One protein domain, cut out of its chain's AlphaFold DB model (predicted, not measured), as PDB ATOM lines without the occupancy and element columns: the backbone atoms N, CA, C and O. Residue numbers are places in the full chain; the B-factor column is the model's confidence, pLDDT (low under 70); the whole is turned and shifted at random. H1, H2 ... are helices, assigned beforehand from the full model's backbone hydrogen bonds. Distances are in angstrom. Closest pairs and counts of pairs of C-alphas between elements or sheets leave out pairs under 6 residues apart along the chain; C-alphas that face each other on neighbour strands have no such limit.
ATOM      1  N   VAL A   2     128.792  91.111 125.189       57.56
ATOM      2  CA  VAL A   2     128.556  91.909 126.427       57.56
ATOM      3  C   VAL A   2     128.541  93.431 126.195       57.56
ATOM      4  O   VAL A   2     127.622  94.102 126.657       57.56
ATOM      5  N   LYS A   3     129.489  93.984 125.416       60.28
ATOM      6  CA  LYS A   3     129.474  95.415 125.040       60.28
ATOM      7  C   LYS A   3     128.220  95.831 124.246       60.28
ATOM      8  O   LYS A   3     127.792  96.961 124.395       60.28
ATOM      9  N   ALA A   4     127.605  94.945 123.457       57.84
ATOM     10  CA  ALA A   4     126.384  95.256 122.702       57.84
ATOM     11  C   ALA A   4     125.142  95.320 123.613       57.84
ATOM     12  O   ALA A   4     124.356  96.254 123.494       57.84
ATOM     13  N   VAL A   5     125.014  94.395 124.573       61.34
ATOM     14  CA  VAL A   5     123.941  94.430 125.591       61.34
ATOM     15  C   VAL A   5     124.075  95.682 126.468       61.34
ATOM     16  O   VAL A   5     123.101  96.399 126.677       61.34
ATOM     17  N   ARG A   6     125.301  96.025 126.899       62.34
ATOM     18  CA  ARG A   6     125.587  97.281 127.627       62.34
ATOM     19  C   ARG A   6     125.323  98.555 126.806       62.34
ATOM     20  O   ARG A   6     125.168  99.613 127.400       62.34
ATOM     21  N   LEU A   7     125.252  98.459 125.476       65.25
ATOM     22  CA  LEU A   7     124.890  99.547 124.555       65.25
ATOM     23  C   LEU A   7     123.416  99.474 124.099       65.25
ATOM     24  O   LEU A   7     123.046 100.082 123.100       65.25
ATOM     25  N   GLY A   8     122.563  98.735 124.819       64.25
ATOM     26  CA  GLY A   8     121.113  98.731 124.607       64.25
ATOM     27  C   GLY A   8     120.604  97.841 123.467       64.25
ATOM     28  O   GLY A   8     119.424  97.918 123.131       64.25
ATOM     29  N   VAL A   9     121.440  96.978 122.876       68.56
ATOM     30  CA  VAL A   9     120.967  95.982 121.897       68.56
ATOM     31  C   VAL A   9     120.082  94.945 122.607       68.56
ATOM     32  O   VAL A   9     120.584  94.270 123.507       68.56
ATOM     33  N   PRO A  10     118.806  94.750 122.207       73.88
ATOM     34  CA  PRO A  10     117.913  93.820 122.897       73.88
ATOM     35  C   PRO A  10     118.370  92.363 122.780       73.88
ATOM     36  O   PRO A  10     118.766  91.906 121.702       73.88
ATOM     37  N   ASP A  11     118.217  91.597 123.863       69.56
ATOM     38  CA  ASP A  11     118.730  90.223 123.947       69.56
ATOM     39  C   ASP A  11     118.122  89.247 122.929       69.56
ATOM     40  O   ASP A  11     118.723  88.224 122.599       69.56
ATOM     41  N   SER A  12     116.959  89.560 122.358       74.25
ATOM     42  CA  SER A  12     116.383  88.781 121.259       74.25
ATOM     43  C   SER A  12     117.240  88.820 119.985       74.25
ATOM     44  O   SER A  12     117.290  87.827 119.261       74.25
ATOM     45  N   TYR A  13     117.961  89.917 119.728       69.19
ATOM     46  CA  TYR A  13     118.899  90.028 118.606       69.19
ATOM     47  C   TYR A  13     120.273  89.441 118.943       69.19
ATOM     48  O   TYR A  13     120.868  88.777 118.092       69.19
ATOM     49  N   THR A  14     120.768  89.616 120.177       70.56
ATOM     50  CA  THR A  14     122.060  89.035 120.594       70.56
ATOM     51  C   THR A  14     122.020  87.510 120.575       70.56
ATOM     52  O   THR A  14     122.901  86.892 119.975       70.56
ATOM     53  N   ASN A  15     120.954  86.906 121.109       73.38
ATOM     54  CA  ASN A  15     120.753  85.460 121.078       73.38
ATOM     55  C   ASN A  15     120.508  84.932 119.657       73.38
ATOM     56  O   ASN A  15     121.065  83.901 119.298       73.38
ATOM     57  N   ALA A  16     119.725  85.620 118.818       74.06
ATOM     58  CA  ALA A  16     119.496  85.180 117.437       74.06
ATOM     59  C   ALA A  16     120.790  85.155 116.604       74.06
ATOM     60  O   ALA A  16     121.037  84.195 115.875       74.06
ATOM     61  N   ILE A  17     121.643  86.173 116.753       70.56
ATOM     62  CA  ILE A  17     122.937  86.238 116.066       70.56
ATOM     63  C   ILE A  17     123.903  85.188 116.635       70.56
ATOM     64  O   ILE A  17     124.499  84.450 115.855       70.56
ATOM     65  N   ALA A  18     123.998  85.029 117.961       68.75
ATOM     66  CA  ALA A  18     124.830  83.992 118.584       68.75
ATOM     67  C   ALA A  18     124.426  82.566 118.153       68.75
ATOM     68  O   ALA A  18     125.284  81.758 117.804       68.75
ATOM     69  N   ASN A  19     123.122  82.278 118.100       70.00
ATOM     70  CA  ASN A  19     122.586  80.973 117.700       70.00
ATOM     71  C   ASN A  19     122.762  80.652 116.205       70.00
ATOM     72  O   ASN A  19     122.620  79.493 115.823       70.00
ATOM     73  N   SER A  20     123.065  81.640 115.354       67.44
ATOM     74  CA  SER A  20     123.303  81.400 113.922       67.44
ATOM     75  C   SER A  20     124.673  80.785 113.599       67.44
ATOM     76  O   SER A  20     124.836  80.248 112.506       67.44
ATOM     77  N   GLY A  21     125.639  80.820 114.530       59.59
ATOM     78  CA  GLY A  21     126.955  80.164 114.431       59.59
ATOM     79  C   GLY A  21     127.943  80.777 113.424       59.59
ATOM     80  O   GLY A  21     129.121  80.945 113.738       59.59
ATOM     81  N   GLN A  22     127.478  81.154 112.233       56.59
ATOM     82  CA  GLN A  22     128.265  81.822 111.197       56.59
ATOM     83  C   GLN A  22     128.404  83.329 111.466       56.59
ATOM     84  O   GLN A  22     127.427  84.009 111.768       56.59
ATOM     85  N   HIS A  23     129.611  83.867 111.251       60.94
ATOM     86  CA  HIS A  23     129.894  85.310 111.221       60.94
ATOM     87  C   HIS A  23     129.377  86.084 112.459       60.94
ATOM     88  O   HIS A  23     128.676  87.096 112.351       60.94
ATOM     89  N   ILE A  24     129.747  85.615 113.658       72.81
ATOM     90  CA  ILE A  24     129.507  86.345 114.912       72.81
ATOM     91  C   ILE A  24     130.180  87.731 114.801       72.81
ATOM     92  O   ILE A  24     131.399  87.785 114.633       72.81
ATOM     93  N   PRO A  25     129.436  88.852 114.882       76.31
ATOM     94  CA  PRO A  25     130.012  90.169 114.640       76.31
ATOM     95  C   PRO A  25     130.969  90.567 115.772       76.31
ATOM     96  O   PRO A  25     130.652  90.400 116.956       76.31
ATOM     97  N   ILE A  26     132.141  91.094 115.411       78.44
ATOM     98  CA  ILE A  26     133.220  91.396 116.364       78.44
ATOM     99  C   ILE A  26     133.139  92.860 116.813       78.44
ATOM    100  O   ILE A  26     133.170  93.133 118.016       78.44
ATOM    101  N   THR A  27     132.965  93.804 115.881       84.25
ATOM    102  CA  THR A  27     132.837  95.234 116.196       84.25
ATOM    103  C   THR A  27     131.380  95.650 116.412       84.25
ATOM    104  O   THR A  27     130.437  95.000 115.954       84.25
ATOM    105  N   TYR A  28     131.170  96.780 117.094       80.19
ATOM    106  CA  TYR A  28     129.835  97.362 117.272       80.19
ATOM    107  C   TYR A  28     129.173  97.756 115.937       80.19
ATOM    108  O   TYR A  28     127.960  97.616 115.788       80.19
ATOM    109  N   ASN A  29     129.962  98.176 114.943       82.56
ATOM    110  CA  ASN A  29     129.452  98.540 113.621       82.56
ATOM    111  C   ASN A  29     128.938  97.317 112.847       82.56
ATOM    112  O   ASN A  29     127.905  97.410 112.181       82.56
ATOM    113  N   ASP A  30     129.585  96.158 113.005       82.62
ATOM    114  CA  ASP A  30     129.114  94.894 112.429       82.62
ATOM    115  C   ASP A  30     127.792  94.457 113.077       82.62
ATOM    116  O   ASP A  30     126.856  94.060 112.381       82.62
ATOM    117  N   TRP A  31     127.680  94.590 114.409       82.62
ATOM    118  CA  TRP A  31     126.421  94.375 115.133       82.62
ATOM    119  C   TRP A  31     125.319  95.308 114.618       82.62
ATOM    120  O   TRP A  31     124.243  94.823 114.273       82.62
ATOM    121  N   LYS A  32     125.590  96.615 114.492       82.50
ATOM    122  CA  LYS A  32     124.635  97.607 113.969       82.50
ATOM    123  C   LYS A  32     124.151  97.226 112.564       82.50
ATOM    124  O   LYS A  32     122.946  97.088 112.365       82.50
ATOM    125  N   ARG A  33     125.065  96.966 111.617       84.31
ATOM    126  CA  ARG A  33     124.714  96.535 110.248       84.31
ATOM    127  C   ARG A  33     123.894  95.239 110.245       84.31
ATOM    128  O   ARG A  33     122.893  95.162 109.536       84.31
ATOM    129  N   ARG A  34     124.267  94.234 111.048       82.06
ATOM    130  CA  ARG A  34     123.553  92.945 111.095       82.06
ATOM    131  C   ARG A  34     122.140  93.075 111.671       82.06
ATOM    132  O   ARG A  34     121.228  92.432 111.160       82.06
ATOM    133  N   ILE A  35     121.947  93.928 112.679       84.38
ATOM    134  CA  ILE A  35     120.627  94.219 113.263       84.38
ATOM    135  C   ILE A  35     119.727  94.942 112.251       84.38
ATOM    136  O   ILE A  35     118.564  94.567 112.127       84.38
ATOM    137  N   CYS A  36     120.252  95.911 111.488       87.44
ATOM    138  CA  CYS A  36     119.497  96.579 110.419       87.44
ATOM    139  C   CYS A  36     118.977  95.576 109.374       87.44
ATOM    140  O   CYS A  36     117.776  95.541 109.118       87.44
ATOM    141  N   VAL A  37     119.840  94.688 108.863       86.12
ATOM    142  CA  VAL A  37     119.434  93.642 107.902       86.12
ATOM    143  C   VAL A  37     118.359  92.720 108.495       86.12
ATOM    144  O   VAL A  37     117.342  92.473 107.854       86.12
ATOM    145  N   MET A  38     118.515  92.271 109.746       85.50
ATOM    146  CA  MET A  38     117.505  91.440 110.423       85.50
ATOM    147  C   MET A  38     116.171  92.161 110.676       85.50
ATOM    148  O   MET A  38     115.133  91.507 110.821       85.50
ATOM    149  N   TYR A  39     116.184  93.490 110.785       84.19
ATOM    150  CA  TYR A  39     114.977  94.302 110.908       84.19
ATOM    151  C   TYR A  39     114.273  94.439 109.553       84.19
ATOM    152  O   TYR A  39     113.077  94.164 109.464       84.19
ATOM    153  N   GLU A  40     115.016  94.736 108.482       87.31
ATOM    154  CA  GLU A  40     114.494  94.738 107.112       87.31
ATOM    155  C   GLU A  40     113.907  93.380 106.705       87.31
ATOM    156  O   GLU A  40     112.812  93.326 106.153       87.31
ATOM    157  N   GLU A  41     114.607  92.272 106.971       84.75
ATOM    158  CA  GLU A  41     114.112  90.913 106.704       84.75
ATOM    159  C   GLU A  41     112.798  90.643 107.447       84.75
ATOM    160  O   GLU A  41     111.875  90.041 106.894       84.75
ATOM    161  N   ARG A  42     112.670  91.143 108.684       82.00
ATOM    162  CA  ARG A  42     111.440  91.027 109.476       82.00
ATOM    163  C   ARG A  42     110.310  91.896 108.927       82.00
ATOM    164  O   ARG A  42     109.177  91.427 108.915       82.00
ATOM    165  N   GLN A  43     110.593  93.107 108.446       83.12
ATOM    166  CA  GLN A  43     109.603  93.957 107.770       83.12
ATOM    167  C   GLN A  43     109.145  93.337 106.443       83.12
ATOM    168  O   GLN A  43     107.947  93.201 106.218       83.12
ATOM    169  N   LYS A  44     110.087  92.879 105.605       86.31
ATOM    170  CA  LYS A  44     109.815  92.165 104.345       86.31
ATOM    171  C   LYS A  44     108.945  90.932 104.605       86.31
ATOM    172  O   LYS A  44     107.944  90.737 103.918       86.31
ATOM    173  N   LYS A  45     109.251  90.155 105.654       82.62
ATOM    174  CA  LYS A  45     108.405  89.036 106.088       82.62
ATOM    175  C   LYS A  45     107.028  89.492 106.585       82.62
ATOM    176  O   LYS A  45     106.041  88.883 106.208       82.62
ATOM    177  N   TRP A  46     106.933  90.538 107.403       83.25
ATOM    178  CA  TRP A  46     105.653  91.023 107.932       83.25
ATOM    179  C   TRP A  46     104.700  91.471 106.811       83.25
ATOM    180  O   TRP A  46     103.544  91.058 106.792       83.25
ATOM    181  N   VAL A  47     105.208  92.202 105.811       82.81
ATOM    182  CA  VAL A  47     104.444  92.582 104.607       82.81
ATOM    183  C   VAL A  47     104.035  91.349 103.784       82.81
ATOM    184  O   VAL A  47     102.908  91.284 103.293       82.81
ATOM    185  N   PHE A  48     104.903  90.343 103.655       77.00
ATOM    186  CA  PHE A  48     104.599  89.080 102.969       77.00
ATOM    187  C   PHE A  48     103.519  88.259 103.701       77.00
ATOM    188  O   PHE A  48     102.521  87.860 103.101       77.00
ATOM    189  N   ASP A  49     103.666  88.077 105.016       75.38
ATOM    190  CA  ASP A  49     102.704  87.388 105.881       75.38
ATOM    191  C   ASP A  49     101.337  88.117 105.867       75.38
ATOM    192  O   ASP A  49     100.295  87.463 105.876       75.38
ATOM    193  N   GLN A  50     101.311  89.453 105.759       72.56
ATOM    194  CA  GLN A  50     100.077  90.250 105.686       72.56
ATOM    195  C   GLN A  50      99.415  90.237 104.294       72.56
ATOM    196  O   GLN A  50      98.192  90.119 104.198       72.56
TER     197      GLN A  50
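Overview. This is residues 2 to 50 of the 581 residues of the protein "CCHC-type domain-containing protein" of Armillaria ostoyae (UniProt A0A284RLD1). A short helix, H1, and a second, H2, stand beside the first part of one long helix, H3, and residues 40 to 50 of H3 stick out as a free arm. H2 runs crosswise to H3, and the arm makes much of the length. The printed part has 49 residues, with helices in the order H1, H2, H3 and no named strand; the class is all helix. It is only just loose, close to compact, with a radius of gyration of the C-alphas of 11.7 A, and spans 35 by 22 by 17 A.

Arrangement. H1, residues 2 to 6, and H2, residues 11 to 19, only just touch, with 3 pairs of C-alphas within 8 A, and touch only at the corner; the closest C-alphas, of Val 5 and Asp 11, are 6.9 A apart. H3, residues 28 to 50, is close to H2 but not clearly touching: the closest C-alphas, of Tyr 13 and Ile 35, are 7.0 A apart, and the lines are about perpendicular at 81 degrees. H1 and H3 are close but not clearly touching, the closest C-alphas being those of Ala 4 and Tyr 28, 6.8 A apart. In H1, H2 and H3 every O i to N i+4 pair is within hydrogen-bond range.

Along the chain. H1 begins at C-alpha 2 (128.556, 91.909, 126.427). H2 measures 11.8 A and H3 32.7 A, ending at C-alpha 50 (100.077, 90.250, 105.686).

Size, cuts and confidence. The C-alphas farthest apart, of Lys 3 and Gln 50, are 35.6 A apart. The printed part has no cut; the link from H1 to H2 is tight, that from H2 to H3 short. The mean pLDDT of the printed part is 74.9, with residues 2 to 9, 11, 13, 18 and 20 to 23 under 70.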